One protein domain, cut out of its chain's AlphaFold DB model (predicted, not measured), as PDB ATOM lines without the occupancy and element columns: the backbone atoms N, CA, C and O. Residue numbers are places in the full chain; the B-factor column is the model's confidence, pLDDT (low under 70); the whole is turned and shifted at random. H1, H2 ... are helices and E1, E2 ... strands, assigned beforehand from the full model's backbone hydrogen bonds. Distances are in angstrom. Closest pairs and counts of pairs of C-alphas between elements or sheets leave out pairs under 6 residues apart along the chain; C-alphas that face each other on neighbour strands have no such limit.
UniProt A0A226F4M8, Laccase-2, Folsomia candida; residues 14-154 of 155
ATOM      1  N   LYS A  14     -27.030 -24.342  66.238       45.41
ATOM      2  CA  LYS A  14     -25.792 -23.592  66.466       45.41
ATOM      3  C   LYS A  14     -25.172 -24.045  67.782       45.41
ATOM      4  O   LYS A  14     -25.742 -23.781  68.838       45.41
ATOM      5  N   ASP A  15     -23.987 -24.644  67.712       46.31
ATOM      6  CA  ASP A  15     -23.108 -24.839  68.870       46.31
ATOM      7  C   ASP A  15     -21.895 -23.904  68.729       46.31
ATOM      8  O   ASP A  15     -20.968 -24.148  67.950       46.31
ATOM      9  N   GLY A  16     -21.945 -22.758  69.414       59.00
ATOM     10  CA  GLY A  16     -20.961 -21.683  69.245       59.00
ATOM     11  C   GLY A  16     -20.950 -21.106  67.819       59.00
ATOM     12  O   GLY A  16     -22.005 -20.783  67.274       59.00
ATOM     13  N   ASP A  17     -19.761 -20.980  67.220       55.00
ATOM     14  CA  ASP A  17     -19.567 -20.523  65.829       55.00
ATOM     15  C   ASP A  17     -19.775 -21.645  64.786       55.00
ATOM     16  O   ASP A  17     -19.650 -21.416  63.581       55.00
ATOM     17  N   THR A  18     -20.115 -22.865  65.222       55.56
ATOM     18  CA  THR A  18     -20.276 -24.024  64.334       55.56
ATOM     19  C   THR A  18     -21.717 -24.129  63.839       55.56
ATOM     20  O   THR A  18     -22.644 -24.334  64.623       55.56
ATOM     21  N   LEU A  19     -21.909 -24.035  62.520       62.44
ATOM     22  CA  LEU A  19     -23.173 -24.368  61.862       62.44
ATOM     23  C   LEU A  19     -23.268 -25.890  61.687       62.44
ATOM     24  O   LEU A  19     -22.521 -26.479  60.896       62.44
ATOM     25  N   ILE A  20     -24.189 -26.536  62.403       67.25
ATOM     26  CA  ILE A  20     -24.538 -27.937  62.159       67.25
ATOM     27  C   ILE A  20     -25.744 -27.956  61.226       67.25
ATOM     28  O   ILE A  20     -26.828 -27.505  61.579       67.25
ATOM     29  N   SER A  21     -25.548 -28.491  60.025       77.69
ATOM     30  CA  SER A  21     -26.622 -28.710  59.058       77.69
ATOM     31  C   SER A  21     -26.648 -30.177  58.638       77.69
ATOM     32  O   SER A  21     -25.617 -30.771  58.299       77.69
ATOM     33  N   TYR A  22     -27.826 -30.795  58.726       81.81
ATOM     34  CA  TYR A  22     -28.034 -32.194  58.366       81.81
ATOM     35  C   TYR A  22     -28.525 -32.309  56.929       81.81
ATOM     36  O   TYR A  22     -29.448 -31.602  56.538       81.81
ATOM     37  N   ALA A  23     -27.932 -33.210  56.156       86.50
ATOM     38  CA  ALA A  23     -28.255 -33.435  54.761       86.50
ATOM     39  C   ALA A  23     -28.558 -34.908  54.508       86.50
ATOM     40  O   ALA A  23     -27.683 -35.766  54.620       86.50
ATOM     41  N   VAL A  24     -29.791 -35.196  54.122       87.81
ATOM     42  CA  VAL A  24     -30.201 -36.493  53.594       87.81
ATOM     43  C   VAL A  24     -30.135 -36.420  52.076       87.81
ATOM     44  O   VAL A  24     -30.833 -35.608  51.471       87.81
ATOM     45  N   THR A  25     -29.309 -37.262  51.453       90.81
ATOM     46  CA  THR A  25     -29.283 -37.368  49.990       90.81
ATOM     47  C   THR A  25     -30.121 -38.539  49.517       90.81
ATOM     48  O   THR A  25     -29.855 -39.677  49.905       90.81
ATOM     49  N   GLU A  26     -31.087 -38.286  48.644       93.12
ATOM     50  CA  GLU A  26     -32.040 -39.291  48.166       93.12
ATOM     51  C   GLU A  26     -32.512 -38.993  46.739       93.12
ATOM     52  O   GLU A  26     -32.145 -37.974  46.156       93.12
ATOM     53  N   ASN A  27     -33.289 -39.898  46.140       93.50
ATOM     54  CA  ASN A  27     -33.931 -39.611  44.858       93.50
ATOM     55  C   ASN A  27     -35.180 -38.750  45.093       93.50
ATOM     56  O   ASN A  27     -35.964 -39.044  45.993       93.50
ATOM     57  N   GLY A  28     -35.398 -37.751  44.242       92.06
ATOM     58  CA  GLY A  28     -36.565 -36.872  44.286       92.06
ATOM     59  C   GLY A  28     -37.124 -36.611  42.890       92.06
ATOM     60  O   GLY A  28     -36.393 -36.673  41.901       92.06
ATOM     61  N   VAL A  29     -38.425 -36.330  42.803       92.81
ATOM     62  CA  VAL A  29     -39.056 -35.850  41.565       92.81
ATOM     63  C   VAL A  29     -38.950 -34.330  41.538       92.81
ATOM     64  O   VAL A  29     -39.379 -33.666  42.478       92.81
ATOM     65  N   LEU A  30     -38.371 -33.790  40.470       90.75
ATOM     66  CA  LEU A  30     -38.124 -32.360  40.286       90.75
ATOM     67  C   LEU A  30     -38.587 -31.931  38.892       90.75
ATOM     68  O   LEU A  30     -38.579 -32.738  37.964       90.75
ATOM     69  N   ALA A  31     -38.927 -30.651  38.734       92.81
ATOM     70  CA  ALA A  31     -39.220 -30.052  37.430       92.81
ATOM     71  C   ALA A  31     -38.695 -28.602  37.321       92.81
ATOM     72  O   ALA A  31     -39.503 -27.678  37.196       92.81
ATOM     73  N   PRO A  32     -37.365 -28.367  37.386       89.75
ATOM     74  CA  PRO A  32     -36.803 -27.009  37.439       89.75
ATOM     75  C   PRO A  32     -37.132 -26.152  36.205       89.75
ATOM     76  O   PRO A  32     -37.218 -24.931  36.301       89.75
ATOM     77  N   ASP A  33     -37.372 -26.785  35.056       92.69
ATOM     78  CA  ASP A  33     -37.773 -26.160  33.791       92.69
ATOM     79  C   ASP A  33     -39.162 -26.625  33.313       92.69
ATOM     80  O   ASP A  33     -39.472 -26.581  32.121       92.69
ATOM     81  N   ASN A  34     -40.016 -27.054  34.252       94.31
ATOM     82  CA  ASN A  34     -41.355 -27.590  33.990       94.31
ATOM     83  C   ASN A  34     -41.361 -28.920  33.197       94.31
ATOM     84  O   ASN A  34     -42.365 -29.273  32.574       94.31
ATOM     85  N   PHE A  35     -40.261 -29.676  33.248       93.25
ATOM     86  CA  PHE A  35     -40.180 -31.068  32.810       93.25
ATOM     87  C   PHE A  35     -39.908 -31.986  34.013       93.25
ATOM     88  O   PHE A  35     -38.868 -31.877  34.659       93.25
ATOM     89  N   GLU A  36     -40.849 -32.877  34.339       93.81
ATOM     90  CA  GLU A  36     -40.698 -33.798  35.472       93.81
ATOM     91  C   GLU A  36     -39.638 -34.870  35.199       93.81
ATOM     92  O   GLU A  36     -39.704 -35.603  34.211       93.81
ATOM     93  N   GLN A  37     -38.696 -35.013  36.128       90.69
ATOM     94  CA  GLN A  37     -37.666 -36.047  36.094       90.69
ATOM     95  C   GLN A  37     -37.261 -36.480  37.503       90.69
ATOM     96  O   GLN A  37     -37.462 -35.764  38.485       90.69
ATOM     97  N   VAL A  38     -36.680 -37.676  37.600       90.62
ATOM     98  CA  VAL A  38     -36.124 -38.190  38.854       90.62
ATOM     99  C   VAL A  38     -34.662 -37.762  38.949       90.62
ATOM    100  O   VAL A  38     -33.817 -38.262  38.208       90.62
ATOM    101  N   GLY A  39     -34.383 -36.834  39.860       89.12
ATOM    102  CA  GLY A  39     -33.041 -36.373  40.207       89.12
ATOM    103  C   GLY A  39     -32.609 -36.868  41.586       89.12
ATOM    104  O   GLY A  39     -33.326 -37.620  42.251       89.12
ATOM    105  N   LYS A  40     -31.430 -36.430  42.032       90.94
ATOM    106  CA  LYS A  40     -30.943 -36.664  43.400       90.94
ATOM    107  C   LYS A  40     -30.984 -35.343  44.164       90.94
ATOM    108  O   LYS A  40     -30.514 -34.338  43.654       90.94
ATOM    109  N   VAL A  41     -31.543 -35.335  45.362       91.94
ATOM    110  CA  VAL A  41     -31.819 -34.116  46.138       91.94
ATOM    111  C   VAL A  41     -31.086 -34.131  47.468       91.94
ATOM    112  O   VAL A  41     -30.745 -35.202  47.971       91.94
ATOM    113  N   ILE A  42     -30.881 -32.947  48.043       91.88
ATOM    114  CA  ILE A  42     -30.469 -32.776  49.442       91.88
ATOM    115  C   ILE A  42     -31.689 -32.287  50.216       91.88
ATOM    116  O   ILE A  42     -32.217 -31.225  49.901       91.88
ATOM    117  N   ASN A  43     -32.136 -33.048  51.219       90.31
ATOM    118  CA  ASN A  43     -33.306 -32.716  52.043       90.31
ATOM    119  C   ASN A  43     -34.563 -32.394  51.209       90.31
ATOM    120  O   ASN A  43     -35.250 -31.411  51.464       90.31
ATOM    121  N   GLY A  44     -34.816 -33.159  50.143       89.06
ATOM    122  CA  GLY A  44     -35.946 -32.900  49.242       89.06
ATOM    123  C   GLY A  44     -35.808 -31.657  48.349       89.06
ATOM    124  O   GLY A  44     -36.719 -31.377  47.574       89.06
ATOM    125  N   GLN A  45     -34.694 -30.921  48.426       88.94
ATOM    126  CA  GLN A  45     -34.484 -29.655  47.723       88.94
ATOM    127  C   GLN A  45     -33.421 -29.746  46.623       88.94
ATOM    128  O   GLN A  45     -32.514 -30.588  46.646       88.94
ATOM    129  N   PHE A  46     -33.562 -28.841  45.655       88.88
ATOM    130  CA  PHE A  46     -32.647 -28.632  44.543       88.88
ATOM    131  C   PHE A  46     -32.677 -27.151  44.099       88.88
ATOM    132  O   PHE A  46     -33.771 -26.655  43.807       88.88
ATOM    133  N   PRO A  47     -31.526 -26.451  44.008       88.31
ATOM    134  CA  PRO A  47     -30.211 -26.842  44.530       88.31
ATOM    135  C   PRO A  47     -30.231 -27.106  46.047       88.31
ATOM    136  O   PRO A  47     -31.182 -26.741  46.738       88.31
ATOM    137  N   GLY A  48     -29.210 -27.782  46.571       82.38
ATOM    138  CA  GLY A  48     -29.167 -28.195  47.975       82.38
ATOM    139  C   GLY A  48     -28.879 -27.061  48.967       82.38
ATOM    140  O   GLY A  48     -28.260 -26.049  48.631       82.38
ATOM    141  N   THR A  49     -29.279 -27.265  50.226       82.25
ATOM    142  CA  THR A  49     -28.984 -26.372  51.367       82.25
ATOM    143  C   THR A  49     -27.513 -26.447  51.790       82.25
ATOM    144  O   THR A  49     -26.795 -27.334  51.354       82.25
ATOM    145  N   THR A  50     -27.019 -25.581  52.678       76.62
ATOM    146  CA  THR A  50     -25.697 -25.813  53.303       76.62
ATOM    147  C   THR A  50     -25.709 -27.127  54.101       76.62
ATOM    148  O   THR A  50     -26.754 -27.510  54.632       76.62
ATOM    149  N   ILE A  51     -24.581 -27.852  54.118       80.44
ATOM    150  CA  ILE A  51     -24.478 -29.194  54.715       80.44
ATOM    151  C   ILE A  51     -23.251 -29.309  55.636       80.44
ATOM    152  O   ILE A  51     -22.192 -28.764  55.354       80.44
ATOM    153  N   THR A  52     -23.361 -30.064  56.724       79.44
ATOM    154  CA  THR A  52     -22.235 -30.379  57.626       79.44
ATOM    155  C   THR A  52     -22.173 -31.884  57.866       79.44
ATOM    156  O   THR A  52     -21.101 -32.486  57.901       79.44
ATOM    157  N   ILE A  53     -23.332 -32.530  57.974       87.56
ATOM    158  CA  ILE A  53     -23.470 -33.973  58.144       87.56
ATOM    159  C   ILE A  53     -24.264 -34.519  56.965       87.56
ATOM    160  O   ILE A  53     -25.348 -34.024  56.688       87.56
ATOM    161  N   VAL A  54     -23.755 -35.556  56.301       91.06
ATOM    162  CA  VAL A  54     -24.400 -36.184  55.142       91.06
ATOM    163  C   VAL A  54     -24.797 -37.615  55.476       91.06
ATOM    164  O   VAL A  54     -23.948 -38.421  55.855       91.06
ATOM    165  N   GLU A  55     -26.075 -37.941  55.305       94.38
ATOM    166  CA  GLU A  55     -26.624 -39.296  55.300       94.38
ATOM    167  C   GLU A  55     -26.964 -39.695  53.861       94.38
ATOM    168  O   GLU A  55     -27.856 -39.125  53.229       94.38
ATOM    169  N   ASN A  56     -26.253 -40.692  53.340       94.62
ATOM    170  CA  ASN A  56     -26.440 -41.151  51.975       94.62
ATOM    171  C   ASN A  56     -27.572 -42.184  51.889       94.62
ATOM    172  O   ASN A  56     -27.336 -43.365  52.130       94.62
ATOM    173  N   ARG A  57     -28.785 -41.778  51.502       95.19
ATOM    174  CA  ARG A  57     -29.909 -42.693  51.207       95.19
ATOM    175  C   ARG A  57     -30.014 -43.077  49.729       95.19
ATOM    176  O   ARG A  57     -30.981 -43.723  49.323       95.19
ATOM    177  N   LEU A  58     -29.031 -42.715  48.907       92.56
ATOM    178  CA  LEU A  58     -28.960 -43.166  47.522       92.56
ATOM    179  C   LEU A  58     -28.510 -44.636  47.469       92.56
ATOM    180  O   LEU A  58     -27.759 -45.099  48.330       92.56
ATOM    181  N   PRO A  59     -28.895 -45.385  46.420       91.75
ATOM    182  CA  PRO A  59     -28.432 -46.759  46.223       91.75
ATOM    183  C   PRO A  59     -26.972 -46.843  45.737       91.75
ATOM    184  O   PRO A  59     -26.484 -47.939  45.471       91.75
ATOM    185  N   VAL A  60     -26.284 -45.706  45.591       90.62
ATOM    186  CA  VAL A  60     -24.909 -45.597  45.084       90.62
ATOM    187  C   VAL A  60     -24.011 -44.867  46.087       90.62
ATOM    188  O   VAL A  60     -24.516 -44.060  46.869       90.62
ATOM    189  N   PRO A  61     -22.691 -45.128  46.088       91.62
ATOM    190  CA  PRO A  61     -21.748 -44.373  46.908       91.62
ATOM    191  C   PRO A  61     -21.707 -42.883  46.530       91.62
ATOM    192  O   PRO A  61     -21.978 -42.525  45.383       91.62
ATOM    193  N   LEU A  62     -21.356 -42.028  47.491       91.00
ATOM    194  CA  LEU A  62     -21.372 -40.569  47.355       91.00
ATOM    195  C   LEU A  62     -20.153 -39.937  48.033       91.00
ATOM    196  O   LEU A  62     -19.830 -40.280  49.165       91.00
ATOM    197  N   THR A  63     -19.539 -38.940  47.407       89.69
ATOM    198  CA  THR A  63     -18.661 -37.973  48.080       89.69
ATOM    199  C   THR A  63     -19.154 -36.579  47.786       89.69
ATOM    200  O   THR A  63     -19.588 -36.303  46.668       89.69
ATOM    201  N   ILE A  64     -19.064 -35.697  48.777       88.31
ATOM    202  CA  ILE A  64     -19.208 -34.264  48.567       88.31
ATOM    203  C   ILE A  64     -17.818 -33.642  48.548       88.31
ATOM    204  O   ILE A  64     -17.021 -33.840  49.470       88.31
ATOM    205  N   HIS A  65     -17.545 -32.908  47.478       87.69
ATOM    206  CA  HIS A  65     -16.389 -32.046  47.349       87.69
ATOM    207  C   HIS A  65     -16.804 -30.608  47.636       87.69
ATOM    208  O   HIS A  65     -17.808 -30.114  47.121       87.69
ATOM    209  N   TRP A  66     -15.997 -29.937  48.441       82.75
ATOM    210  CA  TRP A  66     -16.076 -28.506  48.679       82.75
ATOM    211  C   TRP A  66     -15.073 -27.877  47.731       82.75
ATOM    212  O   TRP A  66     -13.928 -28.315  47.749       82.75
ATOM    213  N   HIS A  67     -15.462 -26.909  46.902       69.56
ATOM    214  CA  HIS A  67     -14.592 -26.306  45.881       69.56
ATOM    215  C   HIS A  67     -13.448 -25.495  46.529       69.56
ATOM    216  O   HIS A  67     -13.480 -24.273  46.543       69.56
ATOM    217  N   ALA A  68     -12.497 -26.208  47.139       56.56
ATOM    218  CA  ALA A  68     -11.295 -25.790  47.866       56.56
ATOM    219  C   ALA A  68     -10.638 -27.006  48.577       56.56
ATOM    220  O   ALA A  68      -9.413 -27.064  48.675       56.56
ATOM    221  N   PHE A  69     -11.418 -28.008  49.032       59.38
ATOM    222  CA  PHE A  69     -10.940 -29.121  49.871       59.38
ATOM    223  C   PHE A  69     -11.689 -30.463  49.681       59.38
ATOM    224  O   PHE A  69     -12.865 -30.528  49.338       59.38
ATOM    225  N   VAL A  70     -10.978 -31.538  50.051       62.09
ATOM    226  CA  VAL A  70     -11.393 -32.943  50.271       62.09
ATOM    227  C   VAL A  70     -11.080 -33.941  49.149       62.09
ATOM    228  O   VAL A  70     -11.602 -33.879  48.041       62.09
ATOM    229  N   THR A  71     -10.294 -34.949  49.550       68.69
ATOM    230  CA  THR A  71     -10.184 -36.296  48.977       68.69
ATOM    231  C   THR A  71     -10.532 -37.295  50.089       68.69
ATOM    232  O   THR A  71      -9.748 -37.468  51.025       68.69
ATOM    233  N   GLN A  72     -11.700 -37.932  50.037       78.81
ATOM    234  CA  GLN A  72     -12.114 -38.953  51.012       78.81
ATOM    235  C   GLN A  72     -12.580 -40.234  50.316       78.81
ATOM    236  O   GLN A  72     -12.803 -40.239  49.109       78.81
ATOM    237  N   ALA A  73     -12.749 -41.309  51.090       86.88
ATOM    238  CA  ALA A  73     -13.467 -42.493  50.627       86.88
ATOM    239  C   ALA A  73     -14.969 -42.195  50.483       86.88
ATOM    240  O   ALA A  73     -15.517 -41.382  51.237       86.88
ATOM    241  N   ASP A  74     -15.627 -42.885  49.548       90.25
ATOM    242  CA  ASP A  74     -17.064 -42.737  49.335       90.25
ATOM    243  C   ASP A  74     -17.867 -43.058  50.604       90.25
ATOM    244  O   ASP A  74     -17.612 -44.041  51.305       90.25
ATOM    245  N   ILE A  75     -18.895 -42.250  50.858       92.62
ATOM    246  CA  ILE A  75     -19.961 -42.540  51.813       92.62
ATOM    247  C   ILE A  75     -20.811 -43.660  51.189       92.62
ATOM    248  O   ILE A  75     -21.457 -43.426  50.161       92.62
ATOM    249  N   PRO A  76     -20.822 -44.885  51.750       94.38
ATOM    250  CA  PRO A  76     -21.579 -45.992  51.170       94.38
ATOM    251  C   PRO A  76     -23.095 -45.739  51.265       94.38
ATOM    252  O   PRO A  76     -23.518 -44.891  52.054       94.38
ATOM    253  N   PRO A  77     -23.932 -46.488  50.524       94.81
ATOM    254  CA  PRO A  77     -25.381 -46.480  50.724       94.81
ATOM    255  C   PRO A  77     -25.762 -46.731  52.190       94.81
ATOM    256  O   PRO A  77     -25.245 -47.651  52.828       94.81
ATOM    257  N   ASN A  78     -26.682 -45.921  52.714       95.44
ATOM    258  CA  ASN A  78     -27.076 -45.810  54.128       95.44
ATOM    259  C   ASN A  78     -25.939 -45.397  55.084       95.44
ATOM    260  O   ASN A  78     -26.066 -45.520  56.304       95.44
ATOM    261  N   GLY A  79     -24.813 -44.937  54.543       94.56
ATOM    262  CA  GLY A  79     -23.686 -44.414  55.298       94.56
ATOM    263  C   GLY A  79     -23.919 -42.979  55.753       94.56
ATOM    264  O   GLY A  79     -24.724 -42.243  55.185       94.56
ATOM    265  N   LYS A  80     -23.166 -42.572  56.775       94.06
ATOM    266  CA  LYS A  80     -23.189 -41.218  57.324       94.06
ATOM    267  C   LYS A  80     -21.770 -40.687  57.466       94.06
ATOM    268  O   LYS A  80     -20.884 -41.425  57.895       94.06
ATOM    269  N   TYR A  81     -21.566 -39.421  57.129       90.88
ATOM    270  CA  TYR A  81     -20.275 -38.757  57.252       90.88
ATOM    271  C   TYR A  81     -20.442 -37.329  57.763       90.88
ATOM    272  O   TYR A  81     -21.361 -36.625  57.353       90.88
ATOM    273  N   THR A  82     -19.547 -36.909  58.651       88.62
ATOM    274  CA  THR A  82     -19.516 -35.546  59.188       88.62
ATOM    275  C   THR A  82     -18.313 -34.818  58.610       88.62
ATOM    276  O   THR A  82     -17.176 -35.238  58.818       88.62
ATOM    277  N   TYR A  83     -18.571 -33.715  57.917       83.88
ATOM    278  CA  TYR A  83     -17.556 -32.777  57.467       83.88
ATOM    279  C   TYR A  83     -17.260 -31.787  58.591       83.88
ATOM    280  O   TYR A  83     -18.159 -31.124  59.099       83.88
ATOM    281  N   CYS A  84     -15.992 -31.684  58.977       79.44
ATOM    282  CA  CYS A  84     -15.508 -30.647  59.879       79.44
ATOM    283  C   CYS A  84     -14.465 -29.832  59.116       79.44
ATOM    284  O   CYS A  84     -13.421 -30.365  58.736       79.44
ATOM    285  N   MET A  85     -14.789 -28.575  58.830       74.94
ATOM    286  CA  MET A  85     -13.961 -27.674  58.034       74.94
ATOM    287  C   MET A  85     -13.738 -26.386  58.815       74.94
ATOM    288  O   MET A  85     -14.676 -25.846  59.396       74.94
ATOM    289  N   PHE A  86     -12.508 -25.884  58.789       74.38
ATOM    290  CA  PHE A  86     -12.161 -24.577  59.333       74.38
ATOM    291  C   PHE A  86     -12.059 -23.597  58.162       74.38
ATOM    292  O   PHE A  86     -11.125 -23.691  57.373       74.38
ATOM    293  N   ILE A  87     -13.037 -22.698  58.034       73.06
ATOM    294  CA  ILE A  87     -13.142 -21.715  56.934       73.06
ATOM    295  C   ILE A  87     -12.866 -20.272  57.393       73.06
ATOM    296  O   ILE A  87     -13.134 -19.324  56.664       73.06
ATOM    297  N   GLU A  88     -12.345 -20.096  58.612       68.12
ATOM    298  CA  GLU A  88     -12.209 -18.792  59.288       68.12
ATOM    299  C   GLU A  88     -11.337 -17.777  58.528       68.12
ATOM    300  O   GLU A  88     -11.597 -16.577  58.600       68.12
ATOM    301  N   ASP A  89     -10.342 -18.247  57.772       71.88
ATOM    302  CA  ASP A  89      -9.425 -17.400  56.997       71.88
ATOM    303  C   ASP A  89      -9.786 -17.323  55.497       71.88
ATOM    304  O   ASP A  89      -9.042 -16.731  54.712       71.88
ATOM    305  N   GLU A  90     -10.926 -17.891  55.084       76.94
ATOM    306  CA  GLU A  90     -11.368 -17.937  53.681       76.94
ATOM    307  C   GLU A  90     -12.789 -17.376  53.482       76.94
ATOM    308  O   GLU A  90     -13.680 -18.076  52.980       76.94
ATOM    309  N   PRO A  91     -13.042 -16.102  53.843       80.00
ATOM    310  CA  PRO A  91     -14.326 -15.484  53.558       80.00
ATOM    311  C   PRO A  91     -14.565 -15.384  52.052       80.00
ATOM    312  O   PRO A  91     -13.663 -15.060  51.275       80.00
ATOM    313  N   GLY A  92     -15.804 -15.618  51.633       82.19
ATOM    314  CA  GLY A  92     -16.164 -15.551  50.227       82.19
ATOM    315  C   GLY A  92     -17.354 -16.414  49.838       82.19
ATOM    316  O   GLY A  92     -18.084 -16.964  50.666       82.19
ATOM    317  N   THR A  93     -17.548 -16.492  48.525       86.75
ATOM    318  CA  THR A  93     -18.559 -17.324  47.874       86.75
ATOM    319  C   THR A  93     -17.911 -18.616  47.405       86.75
ATOM    320  O   THR A  93     -17.116 -18.608  46.466       86.75
ATOM    321  N   HIS A  94     -18.281 -19.719  48.041       86.62
ATOM    322  CA  HIS A  94     -17.838 -21.068  47.709       86.62
ATOM    323  C   HIS A  94     -19.032 -21.911  47.255       86.62
ATOM    324  O   HIS A  94     -20.193 -21.495  47.305       86.62
ATOM    325  N   MET A  95     -18.752 -23.133  46.820       88.25
ATOM    326  CA  MET A  95     -19.774 -24.114  46.473       88.25
ATOM    327  C   MET A  95     -19.325 -25.509  46.878       88.25
ATOM    328  O   MET A  95     -18.132 -25.777  47.048       88.25
ATOM    329  N   TYR A  96     -20.290 -26.405  46.992       88.69
ATOM    330  CA  TYR A  96     -20.028 -27.827  47.066       88.69
ATOM    331  C   TYR A  96     -20.772 -28.529  45.940       88.69
ATOM    332  O   TYR A  96     -21.828 -28.084  45.484       88.69
ATOM    333  N   HIS A  97     -20.220 -29.647  45.500       90.44
ATOM    334  CA  HIS A  97     -20.895 -30.552  44.592       90.44
ATOM    335  C   HIS A  97     -20.441 -31.970  44.868       90.44
ATOM    336  O   HIS A  97     -19.377 -32.213  45.444       90.44
ATOM    337  N   ALA A  98     -21.243 -32.932  44.453       90.19
ATOM    338  CA  ALA A  98     -20.840 -34.303  44.602       90.19
ATOM    339  C   ALA A  98     -19.763 -34.699  43.581       90.19
ATOM    340  O   ALA A  98     -19.746 -34.206  42.451       90.19
ATOM    341  N   HIS A  99     -18.832 -35.557  43.998       88.31
ATOM    342  CA  HIS A  99     -17.595 -35.851  43.264       88.31
ATOM    343  C   HIS A  99     -17.350 -37.367  43.093       88.31
ATOM    344  O   HIS A  99     -16.217 -37.846  43.030       88.31
ATOM    345  N   THR A 100     -18.432 -38.139  42.980       80.75
ATOM    346  CA  THR A 100     -18.414 -39.594  42.765       80.75
ATOM    347  C   THR A 100     -19.265 -39.944  41.550       80.75
ATOM    348  O   THR A 100     -20.462 -39.749  41.578       80.75
ATOM    349  N   GLN A 101     -18.707 -40.536  40.494       73.75
ATOM    350  CA  GLN A 101     -19.480 -40.820  39.267       73.75
ATOM    351  C   GLN A 101     -20.109 -39.545  38.657       73.75
ATOM    352  O   GLN A 101     -19.905 -38.429  39.129       73.75
ATOM    353  N   ILE A 102     -20.807 -39.696  37.534       70.31
ATOM    354  CA  ILE A 102     -21.267 -38.566  36.715       70.31
ATOM    355  C   ILE A 102     -22.785 -38.351  36.767       70.31
ATOM    356  O   ILE A 102     -23.287 -37.342  36.287       70.31
ATOM    357  N   ASP A 103     -23.536 -39.284  37.353       72.19
ATOM    358  CA  ASP A 103     -24.998 -39.234  37.470       72.19
ATOM    359  C   ASP A 103     -25.480 -38.452  38.705       72.19
ATOM    360  O   ASP A 103     -26.683 -38.291  38.914       72.19
ATOM    361  N   ILE A 104     -24.556 -37.956  39.531       78.19
ATOM    362  CA  ILE A 104     -24.857 -37.219  40.764       78.19
ATOM    363  C   ILE A 104     -24.741 -35.694  40.620       78.19
ATOM    364  O   ILE A 104     -24.661 -34.991  41.624       78.19
ATOM    365  N   ILE A 105     -24.794 -35.168  39.389       79.88
ATOM    366  CA  ILE A 105     -24.753 -33.718  39.090       79.88
ATOM    367  C   ILE A 105     -25.820 -32.889  39.817       79.88
ATOM    368  O   ILE A 105     -25.645 -31.694  40.035       79.88
ATOM    369  N   TRP A 106     -26.911 -33.535  40.217       87.44
ATOM    370  CA  TRP A 106     -28.009 -32.927  40.958       87.44
ATOM    371  C   TRP A 106     -27.607 -32.476  42.367       87.44
ATOM    372  O   TRP A 106     -28.253 -31.623  42.962       87.44
ATOM    373  N   ILE A 107     -26.538 -33.055  42.914       91.06
ATOM    374  CA  ILE A 107     -26.086 -32.793  44.274       91.06
ATOM    375  C   ILE A 107     -25.043 -31.678  44.233       91.06
ATOM    376  O   ILE A 107     -23.851 -31.929  44.052       91.06
ATOM    377  N   HIS A 108     -25.499 -30.442  44.401       91.31
ATOM    378  CA  HIS A 108     -24.650 -29.268  44.555       91.31
ATOM    379  C   HIS A 108     -25.393 -28.150  45.296       91.31
ATOM    380  O   HIS A 108     -26.621 -28.165  45.398       91.31
ATOM    381  N   GLY A 109     -24.645 -27.174  45.801       90.50
ATOM    382  CA  GLY A 109     -25.200 -26.018  46.498       90.50
ATOM    383  C   GLY A 109     -24.134 -24.985  46.846       90.50
ATOM    384  O   GLY A 109     -22.938 -25.184  46.617       90.50
ATOM    385  N   ALA A 110     -24.577 -23.854  47.389       89.00
ATOM    386  CA  ALA A 110     -23.685 -22.774  47.792       89.00
ATOM    387  C   ALA A 110     -23.149 -22.969  49.217       89.00
ATOM    388  O   ALA A 110     -23.835 -23.484  50.105       89.00
ATOM    389  N   LEU A 111     -21.933 -22.473  49.441       84.44
ATOM    390  CA  LEU A 111     -21.339 -22.292  50.760       84.44
ATOM    391  C   LEU A 111     -20.871 -20.839  50.866       84.44
ATOM    392  O   LEU A 111     -19.921 -20.439  50.201       84.44
ATOM    393  N   ILE A 112     -21.535 -20.039  51.697       83.50
ATOM    394  CA  ILE A 112     -21.170 -18.632  51.890       83.50
ATOM    395  C   ILE A 112     -20.453 -18.479  53.226       83.50
ATOM    396  O   ILE A 112     -21.060 -18.629  54.286       83.50
ATOM    397  N   ALA A 113     -19.159 -18.169  53.166       80.44
ATOM    398  CA  ALA A 113     -18.336 -17.896  54.335       80.44
ATOM    399  C   ALA A 113     -18.322 -16.384  54.584       80.44
ATOM    400  O   ALA A 113     -17.680 -15.631  53.850       80.44
ATOM    401  N   LYS A 114     -19.063 -15.924  55.598       79.00
ATOM    402  CA  LYS A 114     -19.065 -14.502  55.967       79.00
ATOM    403  C   LYS A 114     -17.771 -14.157  56.696       79.00
ATOM    404  O   LYS A 114     -17.390 -14.840  57.642       79.00
ATOM    405  N   ASP A 115     -17.126 -13.076  56.271       73.12
ATOM    406  CA  ASP A 115     -16.003 -12.516  57.014       73.12
ATOM    407  C   ASP A 115     -16.542 -11.875  58.293       73.12
ATOM    408  O   ASP A 115     -17.246 -10.874  58.219       73.12
ATOM    409  N   ASN A 116     -16.228 -12.449  59.452       68.06
ATOM    410  CA  ASN A 116     -16.541 -11.866  60.758       68.06
ATOM    411  C   ASN A 116     -15.269 -11.381  61.480       68.06
ATOM    412  O   ASN A 116     -15.319 -11.081  62.676       68.06
ATOM    413  N   ASN A 117     -14.122 -11.318  60.786       67.62
ATOM    414  CA  ASN A 117     -12.826 -11.037  61.392       67.62
ATOM    415  C   ASN A 117     -12.373  -9.582  61.138       67.62
ATOM    416  O   ASN A 117     -11.796  -9.263  60.092       67.62
ATOM    417  N   PRO A 118     -12.507  -8.682  62.131       62.91
ATOM    418  CA  PRO A 118     -12.125  -7.279  61.973       62.91
ATOM    419  C   PRO A 118     -10.619  -7.076  61.716       62.91
ATOM    420  O   PRO A 118     -10.221  -6.028  61.204       62.91
ATOM    421  N   LEU A 119      -9.764  -8.059  62.037       63.34
ATOM    422  CA  LEU A 119      -8.328  -8.001  61.738       63.34
ATOM    423  C   LEU A 119      -8.031  -8.257  60.255       63.34
ATOM    424  O   LEU A 119      -7.073  -7.680  59.735       63.34
ATOM    425  N   ILE A 120      -8.836  -9.081  59.572       61.03
ATOM    426  CA  ILE A 120      -8.747  -9.278  58.117       61.03
ATOM    427  C   ILE A 120      -9.202  -7.998  57.415       61.03
ATOM    428  O   ILE A 120      -8.472  -7.483  56.565       61.03
ATOM    429  N   TRP A 121     -10.313  -7.399  57.859       61.59
ATOM    430  CA  TRP A 121     -10.819  -6.125  57.328       61.59
ATOM    431  C   TRP A 121      -9.789  -4.996  57.417       61.59
ATOM    432  O   TRP A 121      -9.638  -4.205  56.485       61.59
ATOM    433  N   ALA A 122      -9.041  -4.940  58.524       60.16
ATOM    434  CA  ALA A 122      -7.980  -3.958  58.724       60.16
ATOM    435  C   ALA A 122      -6.760  -4.179  57.807       60.16
ATOM    436  O   ALA A 122      -6.042  -3.220  57.519       60.16
ATOM    437  N   ARG A 123      -6.509  -5.417  57.346       61.47
ATOM    438  CA  ARG A 123      -5.388  -5.755  56.446       61.47
ATOM    439  C   ARG A 123      -5.738  -5.631  54.968       61.47
ATOM    440  O   ARG A 123      -4.886  -5.202  54.196       61.47
ATOM    441  N   THR A 124      -6.949  -6.019  54.571       62.50
ATOM    442  CA  THR A 124      -7.402  -5.938  53.172       62.50
ATOM    443  C   THR A 124      -7.907  -4.539  52.826       62.50
ATOM    444  O   THR A 124      -7.837  -4.123  51.675       62.50
ATOM    445  N   GLY A 125      -8.381  -3.775  53.821       55.84
ATOM    446  CA  GLY A 125      -8.888  -2.415  53.640       55.84
ATOM    447  C   GLY A 125     -10.155  -2.331  52.781       55.84
ATOM    448  O   GLY A 125     -10.557  -1.226  52.426       55.84
ATOM    449  N   ASP A 126     -10.765  -3.466  52.428       58.81
ATOM    450  CA  ASP A 126     -11.817  -3.558  51.411       58.81
ATOM    451  C   ASP A 126     -13.227  -3.708  51.993       58.81
ATOM    452  O   ASP A 126     -14.171  -3.166  51.422       58.81
ATOM    453  N   ALA A 127     -13.391  -4.343  53.158       58.25
ATOM    454  CA  ALA A 127     -14.716  -4.592  53.740       58.25
ATOM    455  C   ALA A 127     -15.485  -3.298  54.084       58.25
ATOM    456  O   ALA A 127     -16.698  -3.233  53.934       58.25
ATOM    457  N   ALA A 128     -14.782  -2.229  54.475       59.00
ATOM    458  CA  ALA A 128     -15.395  -0.926  54.752       59.00
ATOM    459  C   ALA A 128     -15.708  -0.099  53.486       59.00
ATOM    460  O   ALA A 128     -16.334   0.956  53.591       59.00
ATOM    461  N   LYS A 129     -15.250  -0.526  52.298       63.69
ATOM    462  CA  LYS A 129     -15.447   0.213  51.036       63.69
ATOM    463  C   LYS A 129     -16.802  -0.056  50.390       63.69
ATOM    464  O   LYS A 129     -17.249   0.758  49.585       63.69
ATOM    465  N   TYR A 130     -17.436  -1.174  50.724       71.50
ATOM    466  CA  TYR A 130     -18.661  -1.623  50.082       71.50
ATOM    467  C   TYR A 130     -19.747  -1.815  51.137       71.50
ATOM    468  O   TYR A 130     -19.621  -2.638  52.035       71.50
ATOM    469  N   HIS A 131     -20.811  -1.025  51.022       79.00
ATOM    470  CA  HIS A 131     -22.042  -1.189  51.781       79.00
ATOM    471  C   HIS A 131     -23.124  -1.659  50.816       79.00
ATOM    472  O   HIS A 131     -23.247  -1.111  49.719       79.00
ATOM    473  N   TYR A 132     -23.874  -2.675  51.215       82.50
ATOM    474  CA  TYR A 132     -24.988  -3.215  50.455       82.50
ATOM    475  C   TYR A 132     -26.171  -3.413  51.401       82.50
ATOM    476  O   TYR A 132     -25.990  -3.822  52.547       82.50
ATOM    477  N   ASP A 133     -27.369  -3.107  50.911       88.50
ATOM    478  CA  ASP A 133     -28.618  -3.343  51.641       88.50
ATOM    479  C   ASP A 133     -29.096  -4.799  51.476       88.50
ATOM    480  O   ASP A 133     -29.794  -5.330  52.337       88.50
ATOM    481  N   GLU A 134     -28.694  -5.457  50.380       89.94
ATOM    482  CA  GLU A 134     -29.105  -6.813  50.003       89.94
ATOM    483  C   GLU A 134     -27.940  -7.600  49.372       89.94
ATOM    484  O   GLU A 134     -27.076  -7.028  48.706       89.94
ATOM    485  N   GLU A 135     -27.942  -8.927  49.549       87.50
ATOM    486  CA  GLU A 135     -26.990  -9.871  48.941       87.50
ATOM    487  C   GLU A 135     -27.742 -11.037  48.257       87.50
ATOM    488  O   GLU A 135     -28.127 -12.003  48.917       87.50
ATOM    489  N   PRO A 136     -28.011 -10.979  46.936       91.69
ATOM    490  CA  PRO A 136     -28.655 -12.088  46.240       91.69
ATOM    491  C   PRO A 136     -27.656 -13.214  45.938       91.69
ATOM    492  O   PRO A 136     -26.570 -12.975  45.407       91.69
ATOM    493  N   LEU A 137     -28.058 -14.458  46.199       89.75
ATOM    494  CA  LEU A 137     -27.331 -15.656  45.782       89.75
ATOM    495  C   LEU A 137     -27.870 -16.154  44.434       89.75
ATOM    496  O   LEU A 137     -29.064 -16.413  44.300       89.75
ATOM    497  N   LEU A 138     -26.979 -16.336  43.457       92.12
ATOM    498  CA  LEU A 138     -27.302 -16.933  42.162       92.12
ATOM    499  C   LEU A 138     -26.419 -18.158  41.911       92.12
ATOM    500  O   LEU A 138     -25.194 -18.051  41.915       92.12
ATOM    501  N   ILE A 139     -27.050 -19.302  41.648       90.19
ATOM    502  CA  ILE A 139     -26.389 -20.529  41.190       90.19
ATOM    503  C   ILE A 139     -26.754 -20.709  39.716       90.19
ATOM    504  O   ILE A 139     -27.929 -20.677  39.356       90.19
ATOM    505  N   LEU A 140     -25.742 -20.840  38.857       90.44
ATOM    506  CA  LEU A 140     -25.918 -21.069  37.425       90.44
ATOM    507  C   LEU A 140     -25.629 -22.533  37.113       90.44
ATOM    508  O   LEU A 140     -24.557 -23.034  37.450       90.44
ATOM    509  N   GLU A 141     -26.554 -23.189  36.425       86.69
ATOM    510  CA  GLU A 141     -26.458 -24.612  36.120       86.69
ATOM    511  C   GLU A 141     -26.953 -24.949  34.711       86.69
ATOM    512  O   GLU A 141     -27.587 -24.142  34.028       86.69
ATOM    513  N   GLN A 142     -26.639 -26.170  34.282       85.94
ATOM    514  CA  GLN A 142     -27.182 -26.779  33.075       85.94
ATOM    515  C   GLN A 142     -28.088 -27.939  33.471       85.94
ATOM    516  O   GLN A 142     -27.721 -28.754  34.315       85.94
ATOM    517  N   LEU A 143     -29.233 -28.042  32.802       85.94
ATOM    518  CA  LEU A 143     -30.202 -29.108  33.003       85.94
ATOM    519  C   LEU A 143     -30.319 -29.953  31.734       85.94
ATOM    520  O   LEU A 143     -30.367 -29.418  30.626       85.94
ATOM    521  N   TYR A 144     -30.377 -31.272  31.904       87.38
ATOM    522  CA  TYR A 144     -30.507 -32.237  30.815       87.38
ATOM    523  C   TYR A 144     -31.718 -33.135  31.078       87.38
ATOM    524  O   TYR A 144     -31.880 -33.617  32.194       87.38
ATOM    525  N   HIS A 145     -32.530 -33.398  30.048       90.38
ATOM    526  CA  HIS A 145     -33.677 -34.326  30.121       90.38
ATOM    527  C   HIS A 145     -33.300 -35.789  29.863       90.38
ATOM    528  O   HIS A 145     -34.146 -36.677  29.919       90.38
ATOM    529  N   GLU A 146     -32.027 -36.045  29.571       85.56
ATOM    530  CA  GLU A 146     -31.473 -37.378  29.359       85.56
ATOM    531  C   GLU A 146     -30.482 -37.702  30.484       85.56
ATOM    532  O   GLU A 146     -29.673 -36.837  30.846       85.56
ATOM    533  N   PRO A 147     -30.488 -38.935  31.028       82.38
ATOM    534  CA  PRO A 147     -29.491 -39.365  31.996       82.38
ATOM    535  C   PRO A 147     -28.078 -39.142  31.465       82.38
ATOM    536  O   PRO A 147     -27.729 -39.623  30.387       82.38
ATOM    537  N   ILE A 148     -27.229 -38.472  32.248       80.62
ATOM    538  CA  ILE A 148     -25.876 -38.124  31.799       80.62
ATOM    539  C   ILE A 148     -25.047 -39.355  31.430       80.62
ATOM    540  O   ILE A 148     -24.243 -39.304  30.505       80.62
ATOM    541  N   THR A 149     -25.293 -40.495  32.071       79.12
ATOM    542  CA  THR A 149     -24.680 -41.783  31.717       79.12
ATOM    543  C   THR A 149     -24.860 -42.156  30.242       79.12
ATOM    544  O   THR A 149     -23.972 -42.785  29.669       79.12
ATOM    545  N   ASN A 150     -25.956 -41.729  29.604       85.69
ATOM    546  CA  ASN A 150     -26.225 -41.979  28.185       85.69
ATOM    547  C   ASN A 150     -25.307 -41.159  27.266       85.69
ATOM    548  O   ASN A 150     -25.065 -41.552  26.126       85.69
ATOM    549  N   PHE A 151     -24.758 -40.037  27.742       81.56
ATOM    550  CA  PHE A 151     -23.781 -39.257  26.978       81.56
ATOM    551  C   PHE A 151     -22.420 -39.956  26.899       81.56
ATOM    552  O   PHE A 151     -21.691 -39.767  25.927       81.56
ATOM    553  N   PHE A 152     -22.093 -40.793  27.886       75.50
ATOM    554  CA  PHE A 152     -20.797 -41.468  27.992       75.50
ATOM    555  C   PHE A 152     -20.832 -42.942  27.580       75.50
ATOM    556  O   PHE A 152     -19.780 -43.555  27.449       75.50
ATOM    557  N   SER A 153     -22.007 -43.519  27.314       69.38
ATOM    558  CA  SER A 153     -22.148 -44.932  26.935       69.38
ATOM    559  C   SER A 153     -21.626 -45.283  25.531       69.38
ATOM    560  O   SER A 153     -21.655 -46.452  25.157       69.38
ATOM    561  N   ASN A 154     -21.180 -44.294  24.748       61.62
ATOM    562  CA  ASN A 154     -20.648 -44.462  23.386       61.62
ATOM    563  C   ASN A 154     -19.165 -44.054  23.247       61.62
ATOM    564  O   ASN A 154     -18.683 -43.919  22.120       61.62
TER     565      ASN A 154
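AT A GLANCE: This is residues 14 to 154 of the 155 residues of the protein "Laccase-2" of Folsomia candida (UniProt A0A226F4M8). With little regular structure, two small sheets, mixed, curled E3-E2-E4-E6 and antiparallel E5-E7-E8, stand loosely, partly face to face. H1 and H2 lie near opposite ends, joined by unnamed residues 125 to 148. The printed part has 141 residues, with E1 to E8, then H1 and H2, mixed in class, under half in named elements. It is elongated, 54 by 32 by 29 A, only just loose, close to compact, with radius of gyration of the C-alphas 17.4 A.

IN THESE COORDINATES: E2 is residues 22 to 30, 20.7 A long, E3 37 to 42, E4 53 to 56, E6 80 to 82. E5 is 64 to 66, E7 92 to 98, E8 108 to 113. E1, 18 to 20, begins at C-alpha 18 (-20.276, -24.024, 64.334). H1 is 118 to 124; H2, 149 to 152, ends at C-alpha 152 (-20.797, -41.468, 27.992).

HOW THE PARTS SIT: E2 and E3 form a hairpin, with N 28 and O 39 within hydrogen-bond range, 2.9 A. E7 and E8 form another, with N 94 and O 111 at 2.8 A. H1 has every O i to N i+4 pair within range; H2 is too short for one.

THE WHOLE: The printed part has no cut. Links E5 to E6 and H1 to H2 are long. Confidence is under 70 in 29 residues, among them 116 to 129.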